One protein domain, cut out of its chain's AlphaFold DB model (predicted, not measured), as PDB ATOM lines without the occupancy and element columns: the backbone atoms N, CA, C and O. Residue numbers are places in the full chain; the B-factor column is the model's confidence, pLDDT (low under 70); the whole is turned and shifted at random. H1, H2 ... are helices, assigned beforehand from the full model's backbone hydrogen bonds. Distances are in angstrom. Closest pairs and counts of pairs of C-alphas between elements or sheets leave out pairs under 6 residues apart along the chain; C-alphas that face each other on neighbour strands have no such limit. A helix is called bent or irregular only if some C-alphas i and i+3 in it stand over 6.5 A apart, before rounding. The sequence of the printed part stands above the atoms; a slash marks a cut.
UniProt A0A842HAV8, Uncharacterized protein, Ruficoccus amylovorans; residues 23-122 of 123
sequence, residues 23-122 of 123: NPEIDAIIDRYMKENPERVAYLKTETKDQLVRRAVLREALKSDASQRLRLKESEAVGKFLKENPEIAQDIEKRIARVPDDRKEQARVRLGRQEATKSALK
ATOM      1  N   ASN A  23     324.286 209.709 227.682       84.44
ATOM      2  CA  ASN A  23     324.079 209.953 229.103       84.44
ATOM      3  C   ASN A  23     323.249 208.784 229.677       84.44
ATOM      4  O   ASN A  23     322.085 208.636 229.298       84.44
ATOM      5  N   PRO A  24     323.811 207.968 230.587       86.06
ATOM      6  CA  PRO A  24     323.151 206.775 231.124       86.06
ATOM      7  C   PRO A  24     321.863 207.090 231.902       86.06
ATOM      8  O   PRO A  24     320.947 206.270 231.921       86.06
ATOM      9  N   GLU A  25     321.772 208.265 232.531       86.25
ATOM     10  CA  GLU A  25     320.582 208.694 233.273       86.25
ATOM     11  C   GLU A  25     319.431 208.976 232.309       86.25
ATOM     12  O   GLU A  25     318.301 208.535 232.523       86.25
ATOM     13  N   ILE A  26     319.738 209.644 231.195       86.50
ATOM     14  CA  ILE A  26     318.773 209.906 230.127       86.50
ATOM     15  C   ILE A  26     318.321 208.590 229.496       86.50
ATOM     16  O   ILE A  26     317.124 208.384 229.309       86.50
ATOM     17  N   ASP A  27     319.246 207.666 229.240       87.38
ATOM     18  CA  ASP A  27     318.901 206.350 228.710       87.38
ATOM     19  C   ASP A  27     318.018 205.551 229.689       87.38
ATOM     20  O   ASP A  27     317.148 204.799 229.256       87.38
ATOM     21  N   ALA A  28     318.208 205.681 231.005       91.69
ATOM     22  CA  ALA A  28     317.341 205.045 231.999       91.69
ATOM     23  C   ALA A  28     315.927 205.655 232.012       91.69
ATOM     24  O   ALA A  28     314.940 204.923 232.113       91.69
ATOM     25  N   ILE A  29     315.816 206.980 231.859       93.00
ATOM     26  CA  ILE A  29     314.524 207.672 231.721       93.00
ATOM     27  C   ILE A  29     313.801 207.211 230.449       93.00
ATOM     28  O   ILE A  29     312.606 206.916 230.499       93.00
ATOM     29  N   ILE A  30     314.519 207.109 229.326       92.38
ATOM     30  CA  ILE A  30     313.963 206.634 228.053       92.38
ATOM     31  C   ILE A  30     313.443 205.202 228.206       92.38
ATOM     32  O   ILE A  30     312.292 204.942 227.861       92.38
ATOM     33  N   ASP A  31     314.238 204.292 228.772       94.12
ATOM     34  CA  ASP A  31     313.824 202.901 228.985       94.12
ATOM     35  C   ASP A  31     312.578 202.795 229.861       94.12
ATOM     36  O   ASP A  31     311.657 202.035 229.552       94.12
ATOM     37  N   ARG A  32     312.537 203.567 230.953       95.00
ATOM     38  CA  ARG A  32     311.378 203.608 231.841       95.00
ATOM     39  C   ARG A  32     310.136 204.064 231.082       95.00
ATOM     40  O   ARG A  32     309.123 203.372 231.119       95.00
ATOM     41  N   TYR A  33     310.239 205.163 230.336       94.69
ATOM     42  CA  TYR A  33     309.138 205.677 229.525       94.69
ATOM     43  C   TYR A  33     308.672 204.655 228.480       94.69
ATOM     44  O   TYR A  33     307.473 204.467 228.285       94.69
ATOM     45  N   MET A  34     309.608 203.960 227.826       95.50
ATOM     46  CA  MET A  34     309.296 202.909 226.856       95.50
ATOM     47  C   MET A  34     308.551 201.734 227.496       95.50
ATOM     48  O   MET A  34     307.614 201.214 226.895       95.50
ATOM     49  N   LYS A  35     308.947 201.330 228.707       95.75
ATOM     50  CA  LYS A  35     308.285 200.261 229.463       95.75
ATOM     51  C   LYS A  35     306.883 200.664 229.922       95.75
ATOM     52  O   LYS A  35     305.980 199.838 229.882       95.75
ATOM     53  N   GLU A  36     306.711 201.911 230.348       97.12
ATOM     54  CA  GLU A  36     305.422 202.457 230.792       97.12
ATOM     55  C   GLU A  36     304.457 202.722 229.620       97.12
ATOM     56  O   GLU A  36     303.249 202.755 229.828       97.12
ATOM     57  N   ASN A  37     304.959 202.867 228.385       96.88
ATOM     58  CA  ASN A  37     304.158 203.213 227.202       96.88
ATOM     59  C   ASN A  37     304.381 202.236 226.024       96.88
ATOM     60  O   ASN A  37     304.802 202.660 224.937       96.88
ATOM     61  N   PRO A  38     304.107 200.930 226.192       95.69
ATOM     62  CA  PRO A  38     304.443 199.914 225.193       95.69
ATOM     63  C   PRO A  38     303.701 200.102 223.863       95.69
ATOM     64  O   PRO A  38     304.305 199.930 222.805       95.69
ATOM     65  N   GLU A  39     302.434 200.525 223.882       95.75
ATOM     66  CA  GLU A  39     301.648 200.792 222.666       95.75
ATOM     67  C   GLU A  39     302.260 201.915 221.829       95.75
ATOM     68  O   GLU A  39     302.377 201.819 220.606       95.75
ATOM     69  N   ARG A  40     302.736 202.973 222.498       92.81
ATOM     70  CA  ARG A  40     303.407 204.084 221.827       92.81
ATOM     71  C   ARG A  40     304.689 203.612 221.156       92.81
ATOM     72  O   ARG A  40     304.966 204.018 220.031       92.81
ATOM     73  N   VAL A  41     305.464 202.768 221.832       94.50
ATOM     74  CA  VAL A  41     306.688 202.184 221.272       94.50
ATOM     75  C   VAL A  41     306.366 201.287 220.079       94.50
ATOM     76  O   VAL A  41     307.045 201.387 219.060       94.50
ATOM     77  N   ALA A  42     305.335 200.447 220.180       95.06
ATOM     78  CA  ALA A  42     304.899 199.582 219.089       95.06
ATOM     79  C   ALA A  42     304.496 200.402 217.856       95.06
ATOM     80  O   ALA A  42     305.011 200.152 216.770       95.06
ATOM     81  N   TYR A  43     303.685 201.447 218.035       94.38
ATOM     82  CA  TYR A  43     303.314 202.362 216.956       94.38
ATOM     83  C   TYR A  43     304.538 203.020 216.303       94.38
ATOM     84  O   TYR A  43     304.688 202.982 215.084       94.38
ATOM     85  N   LEU A  44     305.466 203.567 217.099       92.94
ATOM     86  CA  LEU A  44     306.680 204.199 216.566       92.94
ATOM     87  C   LEU A  44     307.559 203.230 215.764       92.94
ATOM     88  O   LEU A  44     308.228 203.661 214.831       92.94
ATOM     89  N   LYS A  45     307.550 201.935 216.103       93.06
ATOM     90  CA  LYS A  45     308.272 200.900 215.351       93.06
ATOM     91  C   LYS A  45     307.642 200.583 213.990       93.06
ATOM     92  O   LYS A  45     308.328 200.002 213.158       93.06
ATOM     93  N   THR A  46     306.378 200.948 213.757       95.81
ATOM     94  CA  THR A  46     305.728 200.775 212.441       95.81
ATOM     95  C   THR A  46     306.098 201.870 211.443       95.81
ATOM     96  O   THR A  46     305.894 201.705 210.244       95.81
ATOM     97  N   GLU A  47     306.652 202.985 211.919       94.75
ATOM     98  CA  GLU A  47     307.005 204.111 211.067       94.75
ATOM     99  C   GLU A  47     308.367 203.955 210.397       94.75
ATOM    100  O   GLU A  47     309.316 203.389 210.943       94.75
ATOM    101  N   THR A  48     308.488 204.540 209.207       95.56
ATOM    102  CA  THR A  48     309.764 204.617 208.500       95.56
ATOM    103  C   THR A  48     310.699 205.616 209.181       95.56
ATOM    104  O   THR A  48     310.281 206.565 209.852       95.56
ATOM    105  N   LYS A  49     312.007 205.456 208.956       93.88
ATOM    106  CA  LYS A  49     313.025 206.386 209.471       93.88
ATOM    107  C   LYS A  49     312.730 207.842 209.094       93.88
ATOM    108  O   LYS A  49     312.900 208.734 209.918       93.88
ATOM    109  N   ASP A  50     312.273 208.076 207.869       94.62
ATOM    110  CA  ASP A  50     311.945 209.406 207.356       94.62
ATOM    111  C   ASP A  50     310.756 210.037 208.105       94.62
ATOM    112  O   ASP A  50     310.809 211.202 208.499       94.62
ATOM    113  N   GLN A  51     309.720 209.253 208.420       94.25
ATOM    114  CA  GLN A  51     308.593 209.711 209.243       94.25
ATOM    115  C   GLN A  51     309.033 210.082 210.669       94.25
ATOM    116  O   GLN A  51     308.653 211.138 211.190       94.25
ATOM    117  N   LEU A  52     309.901 209.266 211.280       95.50
ATOM    118  CA  LEU A  52     310.476 209.553 212.596       95.50
ATOM    119  C   LEU A  52     311.298 210.852 212.591       95.50
ATOM    120  O   LEU A  52     311.143 211.674 213.498       95.50
ATOM    121  N   VAL A  53     312.118 211.070 211.555       95.00
ATOM    122  CA  VAL A  53     312.911 212.299 211.381       95.00
ATOM    123  C   VAL A  53     312.003 213.515 211.210       95.00
ATOM    124  O   VAL A  53     312.152 214.483 211.956       95.00
ATOM    125  N   ARG A  54     311.015 213.469 210.306       95.25
ATOM    126  CA  ARG A  54     310.087 214.597 210.096       95.25
ATOM    127  C   ARG A  54     309.358 214.990 211.371       95.25
ATOM    128  O   ARG A  54     309.193 216.174 211.647       95.25
ATOM    129  N   ARG A  55     308.954 214.020 212.189       93.38
ATOM    130  CA  ARG A  55     308.304 214.316 213.468       93.38
ATOM    131  C   ARG A  55     309.258 214.911 214.500       93.38
ATOM    132  O   ARG A  55     308.831 215.766 215.277       93.38
ATOM    133  N   ALA A  56     310.514 214.467 214.542       93.00
ATOM    134  CA  ALA A  56     311.521 215.085 215.400       93.00
ATOM    135  C   ALA A  56     311.722 216.562 215.018       93.00
ATOM    136  O   ALA A  56     311.613 217.429 215.884       93.00
ATOM    137  N   VAL A  57     311.874 216.839 213.719       95.00
ATOM    138  CA  VAL A  57     311.992 218.201 213.174       95.00
ATOM    139  C   VAL A  57     310.741 219.031 213.466       95.00
ATOM    140  O   VAL A  57     310.853 220.160 213.928       95.00
ATOM    141  N   LEU A  58     309.537 218.476 213.285       94.75
ATOM    142  CA  LEU A  58     308.287 219.178 213.595       94.75
ATOM    143  C   LEU A  58     308.230 219.616 215.064       94.75
ATOM    144  O   LEU A  58     307.845 220.743 215.358       94.75
ATOM    145  N   ARG A  59     308.625 218.746 216.000       93.19
ATOM    146  CA  ARG A  59     308.652 219.094 217.431       93.19
ATOM    147  C   ARG A  59     309.612 220.242 217.718       93.19
ATOM    148  O   ARG A  59     309.310 221.081 218.561       93.19
ATOM    149  N   GLU A  60     310.755 220.274 217.048       93.19
ATOM    150  CA  GLU A  60     311.724 221.360 217.173       93.19
ATOM    151  C   GLU A  60     311.197 222.664 216.565       93.19
ATOM    152  O   GLU A  60     311.243 223.707 217.220       93.19
ATOM    153  N   ALA A  61     310.589 222.592 215.380       92.81
ATOM    154  CA  ALA A  61     309.949 223.728 214.728       92.81
ATOM    155  C   ALA A  61     308.836 224.331 215.599       92.81
ATOM    156  O   ALA A  61     308.812 225.540 215.810       92.81
ATOM    157  N   LEU A  62     307.966 223.499 216.181       91.88
ATOM    158  CA  LEU A  62     306.899 223.951 217.078       91.88
ATOM    159  C   LEU A  62     307.443 224.590 218.363       91.88
ATOM    160  O   LEU A  62     306.904 225.597 218.815       91.88
ATOM    161  N   LYS A  63     308.514 224.040 218.951       91.88
ATOM    162  CA  LYS A  63     309.184 224.655 220.113       91.88
ATOM    163  C   LYS A  63     309.768 226.020 219.761       91.88
ATOM    164  O   LYS A  63     309.630 226.959 220.542       91.88
ATOM    165  N   SER A  64     310.406 226.122 218.597       90.06
ATOM    166  CA  SER A  64     310.955 227.378 218.094       90.06
ATOM    167  C   SER A  64     309.846 228.408 217.881       90.06
ATOM    168  O   SER A  64     309.916 229.496 218.446       90.06
ATOM    169  N   ASP A  65     308.772 228.041 217.179       90.44
ATOM    170  CA  ASP A  65     307.623 228.920 216.935       90.44
ATOM    171  C   ASP A  65     306.968 229.373 218.249       90.44
ATOM    172  O   ASP A  65     306.768 230.566 218.470       90.44
ATOM    173  N   ALA A  66     306.731 228.456 219.193       87.94
ATOM    174  CA  ALA A  66     306.210 228.806 220.512       87.94
ATOM    175  C   ALA A  66     307.124 229.796 221.257       87.94
ATOM    176  O   ALA A  66     306.639 230.776 221.828       87.94
ATOM    177  N   SER A  67     308.445 229.587 221.213       85.56
ATOM    178  CA  SER A  67     309.412 230.516 221.806       85.56
ATOM    179  C   SER A  67     309.400 231.883 221.121       85.56
ATOM    180  O   SER A  67     309.560 232.892 221.808       85.56
ATOM    181  N   GLN A  68     309.235 231.943 219.798       86.31
ATOM    182  CA  GLN A  68     309.168 233.210 219.067       86.31
ATOM    183  C   GLN A  68     307.872 233.957 219.370       86.31
ATOM    184  O   GLN A  68     307.909 235.141 219.695       86.31
ATOM    185  N   ARG A  69     306.730 233.261 219.369       86.25
ATOM    186  CA  ARG A  69     305.436 233.838 219.761       86.25
ATOM    187  C   ARG A  69     305.472 234.403 221.176       86.25
ATOM    188  O   ARG A  69     304.915 235.472 221.410       86.25
ATOM    189  N   LEU A  70     306.123 233.710 222.111       83.94
ATOM    190  CA  LEU A  70     306.294 234.211 223.473       83.94
ATOM    191  C   LEU A  70     307.123 235.502 223.489       83.94
ATOM    192  O   LEU A  70     306.688 236.484 224.080       83.94
ATOM    193  N   ARG A  71     308.261 235.535 222.785       84.12
ATOM    194  CA  ARG A  71     309.103 236.740 222.675       84.12
ATOM    195  C   ARG A  71     308.354 237.931 222.080       84.12
ATOM    196  O   ARG A  71     308.515 239.042 222.574       84.12
ATOM    197  N   LEU A  72     307.530 237.707 221.056       85.19
ATOM    198  CA  LEU A  72     306.700 238.756 220.457       85.19
ATOM    199  C   LEU A  72     305.707 239.327 221.477       85.19
ATOM    200  O   LEU A  72     305.683 240.536 221.692       85.19
ATOM    201  N   LYS A  73     304.968 238.460 222.180       86.19
ATOM    202  CA  LYS A  73     304.035 238.877 223.241       86.19
ATOM    203  C   LYS A  73     304.732 239.633 224.373       86.19
ATOM    204  O   LYS A  73     304.207 240.630 224.860       86.19
ATOM    205  N   GLU A  74     305.910 239.171 224.792       84.06
ATOM    206  CA  GLU A  74     306.721 239.857 225.802       84.06
ATOM    207  C   GLU A  74     307.147 241.250 225.323       84.06
ATOM    208  O   GLU A  74     307.019 242.217 226.070       84.06
ATOM    209  N   SER A  75     307.602 241.372 224.074       86.56
ATOM    210  CA  SER A  75     307.999 242.655 223.484       86.56
ATOM    211  C   SER A  75     306.833 243.644 223.433       86.56
ATOM    212  O   SER A  75     306.995 244.811 223.787       86.56
ATOM    213  N   GLU A  76     305.640 243.183 223.049       90.38
ATOM    214  CA  GLU A  76     304.422 243.998 223.051       90.38
ATOM    215  C   GLU A  76     304.039 244.462 224.463       90.38
ATOM    216  O   GLU A  76     303.715 245.635 224.663       90.38
ATOM    217  N   ALA A  77     304.101 243.563 225.450       89.06
ATOM    218  CA  ALA A  77     303.798 243.881 226.842       89.06
ATOM    219  C   ALA A  77     304.787 244.901 227.423       89.06
ATOM    220  O   ALA A  77     304.369 245.877 228.047       89.06
ATOM    221  N   VAL A  78     306.087 244.730 227.159       90.12
ATOM    222  CA  VAL A  78     307.118 245.706 227.541       90.12
ATOM    223  C   VAL A  78     306.867 247.047 226.854       90.12
ATOM    224  O   VAL A  78     306.931 248.086 227.505       90.12
ATOM    225  N   GLY A  79     306.516 247.047 225.567       90.94
ATOM    226  CA  GLY A  79     306.168 248.265 224.839       90.94
ATOM    227  C   GLY A  79     304.994 249.024 225.466       90.94
ATOM    228  O   GLY A  79     305.057 250.246 225.586       90.94
ATOM    229  N   LYS A  80     303.943 248.320 225.909       93.00
ATOM    230  CA  LYS A  80     302.814 248.926 226.642       93.00
ATOM    231  C   LYS A  80     303.253 249.493 227.993       93.00
ATOM    232  O   LYS A  80     303.010 250.665 228.253       93.00
ATOM    233  N   PHE A  81     303.988 248.711 228.783       92.19
ATOM    234  CA  PHE A  81     304.517 249.149 230.076       92.19
ATOM    235  C   PHE A  81     305.362 250.427 229.961       92.19
ATOM    236  O   PHE A  81     305.188 251.355 230.745       92.19
ATOM    237  N   LEU A  82     306.247 250.513 228.962       91.69
ATOM    238  CA  LEU A  82     307.083 251.698 228.746       91.69
ATOM    239  C   LEU A  82     306.280 252.924 228.290       91.69
ATOM    240  O   LEU A  82     306.674 254.045 228.599       91.69
ATOM    241  N   LYS A  83     305.160 252.736 227.580       92.06
ATOM    242  CA  LYS A  83     304.241 253.836 227.241       92.06
ATOM    243  C   LYS A  83     303.515 254.368 228.475       92.06
ATOM    244  O   LYS A  83     303.326 255.572 228.587       92.06
ATOM    245  N   GLU A  84     303.134 253.480 229.387       93.31
ATOM    246  CA  GLU A  84     302.479 253.832 230.653       93.31
ATOM    247  C   GLU A  84     303.462 254.434 231.674       93.31
ATOM    248  O   GLU A  84     303.051 255.181 232.555       93.31
ATOM    249  N   ASN A  85     304.764 254.154 231.535       93.31
ATOM    250  CA  ASN A  85     305.821 254.594 232.450       93.31
ATOM    251  C   ASN A  85     306.921 255.375 231.701       93.31
ATOM    252  O   ASN A  85     308.028 254.857 231.500       93.31
ATOM    253  N   PRO A  86     306.654 256.629 231.287       93.00
ATOM    254  CA  PRO A  86     307.566 257.398 230.438       93.00
ATOM    255  C   PRO A  86     308.920 257.696 231.098       93.00
ATOM    256  O   PRO A  86     309.936 257.746 230.408       93.00
ATOM    257  N   GLU A  87     308.970 257.841 232.424       93.69
ATOM    258  CA  GLU A  87     310.225 258.058 233.159       93.69
ATOM    259  C   GLU A  87     311.173 256.856 233.037       93.69
ATOM    260  O   GLU A  87     312.365 257.010 232.763       93.69
ATOM    261  N   ILE A  88     310.625 255.642 233.155       92.81
ATOM    262  CA  ILE A  88     311.376 254.390 232.996       92.81
ATOM    263  C   ILE A  88     311.851 254.243 231.547       92.81
ATOM    264  O   ILE A  88     312.990 253.841 231.300       92.81
ATOM    265  N   ALA A  89     311.008 254.605 230.577       92.19
ATOM    266  CA  ALA A  89     311.386 254.589 229.169       92.19
ATOM    267  C   ALA A  89     312.584 255.509 228.885       92.19
ATOM    268  O   ALA A  89     313.518 255.094 228.200       92.19
ATOM    269  N   GLN A  90     312.602 256.722 229.446       94.38
ATOM    270  CA  GLN A  90     313.717 257.657 229.275       94.38
ATOM    271  C   GLN A  90     315.019 257.163 229.921       94.38
ATOM    272  O   GLN A  90     316.091 257.348 229.340       94.38
ATOM    273  N   ASP A  91     314.956 256.532 231.097       94.25
ATOM    274  CA  ASP A  91     316.142 255.930 231.725       94.25
ATOM    275  C   ASP A  91     316.721 254.801 230.862       94.25
ATOM    276  O   ASP A  91     317.928 254.745 230.607       94.25
ATOM    277  N   ILE A  92     315.853 253.940 230.326       93.00
ATOM    278  CA  ILE A  92     316.264 252.853 229.435       93.00
ATOM    279  C   ILE A  92     316.936 253.402 228.176       93.00
ATOM    280  O   ILE A  92     318.007 252.909 227.821       93.00
ATOM    281  N   GLU A  93     316.379 254.438 227.542       93.62
ATOM    282  CA  GLU A  93     316.989 255.080 226.366       93.62
ATOM    283  C   GLU A  93     318.402 255.601 226.656       93.62
ATOM    284  O   GLU A  93     319.341 255.347 225.895       93.62
ATOM    285  N   LYS A  94     318.601 256.250 227.808       94.31
ATOM    286  CA  LYS A  94     319.932 256.712 228.234       94.31
ATOM    287  C   LYS A  94     320.906 255.546 228.408       94.31
ATOM    288  O   LYS A  94     322.069 255.651 228.015       94.31
ATOM    289  N   ARG A  95     320.443 254.420 228.960       92.25
ATOM    290  CA  ARG A  95     321.264 253.216 229.179       92.25
ATOM    291  C   ARG A  95     321.633 252.509 227.876       92.25
ATOM    292  O   ARG A  95     322.731 251.959 227.789       92.25
ATOM    293  N   ILE A  96     320.761 252.532 226.866       94.81
ATOM    294  CA  ILE A  96     321.018 251.893 225.564       94.81
ATOM    295  C   ILE A  96     321.671 252.823 224.535       94.81
ATOM    296  O   ILE A  96     322.047 252.358 223.464       94.81
ATOM    297  N   ALA A  97     321.888 254.102 224.855       93.25
ATOM    298  CA  ALA A  97     322.489 255.074 223.939       93.25
ATOM    299  C   ALA A  97     323.852 254.629 223.369       93.25
ATOM    300  O   ALA A  97     324.189 254.966 222.237       93.25
ATOM    301  N   ARG A  98     324.626 253.847 224.137       92.06
ATOM    302  CA  ARG A  98     325.947 253.314 223.743       92.06
ATOM    303  C   ARG A  98     325.897 251.912 223.126       92.06
ATOM    304  O   ARG A  98     326.939 251.368 222.770       92.06
ATOM    305  N   VAL A  99     324.720 251.296 223.060       92.12
ATOM    306  CA  VAL A  99     324.543 249.970 222.461       92.12
ATOM    307  C   VAL A  99     324.524 250.125 220.935       92.12
ATOM    308  O   VAL A  99     323.907 251.069 220.449       92.12
ATOM    309  N   PRO A 100     325.172 249.233 220.168       94.31
ATOM    310  CA  PRO A 100     325.055 249.194 218.708       94.31
ATOM    311  C   PRO A 100     323.597 249.101 218.226       94.31
ATOM    312  O   PRO A 100     322.785 248.424 218.859       94.31
ATOM    313  N   ASP A 101     323.255 249.770 217.119       88.81
ATOM    314  CA  ASP A 101     321.867 249.898 216.637       88.81
ATOM    315  C   ASP A 101     321.180 248.545 216.387       88.81
ATOM    316  O   ASP A 101     320.010 248.375 216.732       88.81
ATOM    317  N   ASP A 102     321.926 247.547 215.907       90.62
ATOM    318  CA  ASP A 102     321.471 246.164 215.700       90.62
ATOM    319  C   ASP A 102     321.017 245.472 216.997       90.62
ATOM    320  O   ASP A 102     320.244 244.512 216.967       90.62
ATOM    321  N   ARG A 103     321.470 245.963 218.157       91.31
ATOM    322  CA  ARG A 103     321.166 245.403 219.482       91.31
ATOM    323  C   ARG A 103     320.311 246.314 220.353       91.31
ATOM    324  O   ARG A 103     319.876 245.865 221.418       91.31
ATOM    325  N   LYS A 104     320.054 247.559 219.940       90.44
ATOM    326  CA  LYS A 104     319.293 248.530 220.745       90.44
ATOM    327  C   LYS A 104     317.894 248.031 221.075       90.44
ATOM    328  O   LYS A 104     317.511 248.068 222.240       90.44
ATOM    329  N   GLU A 105     317.176 247.484 220.096       88.00
ATOM    330  CA  GLU A 105     315.809 246.993 220.314       88.00
ATOM    331  C   GLU A 105     315.773 245.825 221.311       88.00
ATOM    332  O   GLU A 105     315.008 245.828 222.276       88.00
ATOM    333  N   GLN A 106     316.687 244.861 221.171       89.38
ATOM    334  CA  GLN A 106     316.798 243.760 222.133       89.38
ATOM    335  C   GLN A 106     317.180 244.252 223.534       89.38
ATOM    336  O   GLN A 106     316.659 243.751 224.534       89.38
ATOM    337  N   ALA A 107     318.085 245.230 223.628       91.44
ATOM    338  CA  ALA A 107     318.474 245.826 224.899       91.44
ATOM    339  C   ALA A 107     317.296 246.560 225.559       91.44
ATOM    340  O   ALA A 107     317.089 246.401 226.765       91.44
ATOM    341  N   ARG A 108     316.489 247.282 224.772       91.81
ATOM    342  CA  ARG A 108     315.276 247.972 225.223       91.81
ATOM    343  C   ARG A 108     314.258 246.994 225.801       91.81
ATOM    344  O   ARG A 108     313.834 247.175 226.941       91.81
ATOM    345  N   VAL A 109     313.928 245.923 225.073       90.62
ATOM    346  CA  VAL A 109     312.989 244.887 225.541       90.62
ATOM    347  C   VAL A 109     313.504 244.216 226.818       90.62
ATOM    348  O   VAL A 109     312.754 244.042 227.781       90.62
ATOM    349  N   ARG A 110     314.802 243.883 226.876       91.56
ATOM    350  CA  ARG A 110     315.406 243.232 228.049       91.56
ATOM    351  C   ARG A 110     315.338 244.108 229.297       91.56
ATOM    352  O   ARG A 110     314.967 243.610 230.360       91.56
ATOM    353  N   LEU A 111     315.733 245.377 229.184       93.25
ATOM    354  CA  LEU A 111     315.726 246.318 230.306       93.25
ATOM    355  C   LEU A 111     314.297 246.672 230.723       93.25
ATOM    356  O   LEU A 111     313.996 246.659 231.913       93.25
ATOM    357  N   GLY A 112     313.396 246.882 229.760       91.50
ATOM    358  CA  GLY A 112     311.985 247.134 230.043       91.50
ATOM    359  C   GLY A 112     311.323 245.977 230.792       91.50
ATOM    360  O   GLY A 112     310.614 246.209 231.766       91.50
ATOM    361  N   ARG A 113     311.635 244.723 230.434       90.94
ATOM    362  CA  ARG A 113     311.171 243.540 231.179       90.94
ATOM    363  C   ARG A 113     311.684 243.516 232.620       90.94
ATOM    364  O   ARG A 113     310.937 243.156 233.528       90.94
ATOM    365  N   GLN A 114     312.955 243.859 232.830       92.00
ATOM    366  CA  GLN A 114     313.547 243.903 234.170       92.00
ATOM    367  C   GLN A 114     312.849 244.935 235.056       92.00
ATOM    368  O   GLN A 114     312.477 244.602 236.181       92.00
ATOM    369  N   GLU A 115     312.617 246.146 234.546       92.31
ATOM    370  CA  GLU A 115     311.921 247.185 235.310       92.31
ATOM    371  C   GLU A 115     310.440 246.837 235.527       92.31
ATOM    372  O   GLU A 115     309.958 246.980 236.643       92.31
ATOM    373  N   ALA A 116     309.741 246.266 234.538       88.25
ATOM    374  CA  ALA A 116     308.357 245.808 234.708       88.25
ATOM    375  C   ALA A 116     308.223 244.744 235.811       88.25
ATOM    376  O   ALA A 116     307.342 244.825 236.663       88.25
ATOM    377  N   THR A 117     309.142 243.773 235.837       88.06
ATOM    378  CA  THR A 117     309.158 242.714 236.862       88.06
ATOM    379  C   THR A 117     309.461 243.296 238.242       88.06
ATOM    380  O   THR A 117     308.829 242.933 239.229       88.06
ATOM    381  N   LYS A 118     310.412 244.232 238.318       89.12
ATOM    382  CA  LYS A 118     310.784 244.919 239.558       89.12
ATOM    383  C   LYS A 118     309.652 245.795 240.091       89.12
ATOM    384  O   LYS A 118     309.459 245.825 241.299       89.12
ATOM    385  N   SER A 119     308.912 246.480 239.225       82.62
ATOM    386  CA  SER A 119     307.732 247.256 239.616       82.62
ATOM    387  C   SER A 119     306.594 246.354 240.095       82.62
ATOM    388  O   SER A 119     305.967 246.671 241.097       82.62
ATOM    389  N   ALA A 120     306.378 245.200 239.453       79.12
ATOM    390  CA  ALA A 120     305.369 244.226 239.876       79.12
ATOM    391  C   ALA A 120     305.702 243.536 241.214       79.12
ATOM    392  O   ALA A 120     304.799 243.239 241.982       79.12
ATOM    393  N   LEU A 121     306.987 243.300 241.508       70.00
ATOM    394  CA  LEU A 121     307.464 242.743 242.787       70.00
ATOM    395  C   LEU A 121     307.548 243.778 243.922       70.00
ATOM    396  O   LEU A 121     307.830 243.409 245.059       70.00
ATOM    397  N   LYS A 122     307.405 245.070 243.606       58.53
ATOM    398  CA  LYS A 122     307.392 246.175 244.577       58.53
ATOM    399  C   LYS A 122     305.981 246.540 245.060       58.53
ATOM    400  O   LYS A 122     305.880 247.418 245.915       58.53
TER     401      LYS A 122
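Overview. This is residues 23 to 122 of the 123 residues of an uncharacterized protein of Ruficoccus amylovorans (UniProt A0A842HAV8). One long helix, H3, makes a shaft, with two short helices, H1 and H2, at its first end and a helical hairpin of H4 and H5 at its last end, where H5 crosses the end part of H3. The shaft is bare between the two ends: residues 53 to 70 of H3 stand free. The printed part has 100 residues with five named helices, in the order H1, H2, H3, H4, H5, and no named strand; the class is all helix. The whole is extended, with a radius of gyration of the C-alphas of 22.3 A, and elongated, spanning 60 by 31 by 25 A.

Arrangement. H1, residues 24 to 36, and H2, residues 38 to 46, are close but not clearly touching; their closest C-alphas, those of Met 34 and Val 41, are 6.2 A apart. Their lines are about perpendicular, at 80 degrees. H2 is also close to but not clearly touching H3, residues 49 to 84, with Leu 44 and Leu 52 closest, their C-alphas 7.7 A apart. These two run opposite ways at a steep tilt of 68 degrees, only just short of about perpendicular. H3 and H4, residues 86 to 96, touch only at the corner by their link, and only just, with 3 pairs of C-alphas within 8 A; the closest are those of Leu 82 and Ala 89, 5.2 A apart. H5, residues 101 to 120, touches H3 with its residues 109 to 116 alone, on residues 74 to 82 of H3; the closest C-alphas, of Val 78 and Gly 112, are 5.7 A apart. The lines of H3 and H5 are only just about perpendicular, at 71 degrees. H4 and H5 form a hairpin: they touch and run opposite ways at a steep tilt of 43 degrees, with the closest C-alphas, of Ile 96 and Lys 104, 6.1 A apart. H1 and H2 are both apart from H4 and H5. In H1, H2, H3 and H4 every O i to N i+4 pair is within hydrogen-bond range; in H5, 14 of 16 are.

Along the chain. H1 begins at C-alpha 24 (323.151, 206.775, 231.124) and is 18.3 A long; H2 is 12.8 A long. H3 runs 53.0 A from C-alpha 49 (313.025, 206.386, 209.471) to C-alpha 84 (302.479, 253.832, 230.653). H4 is 15.3 A long. H5 is 29.1 A long, ends at C-alpha 120 (305.369, 244.226, 239.876) and is irregular: C-alphas 102 and 105 are 7.4 A apart.

Size, cuts and confidence. The two C-alphas farthest apart, those of Thr 46 and Glu 87, are 61.1 A apart. The printed part has no cut, and the four links between the helices are tight. The mean pLDDT of the printed part is 91.0; residue 122 alone is under 70.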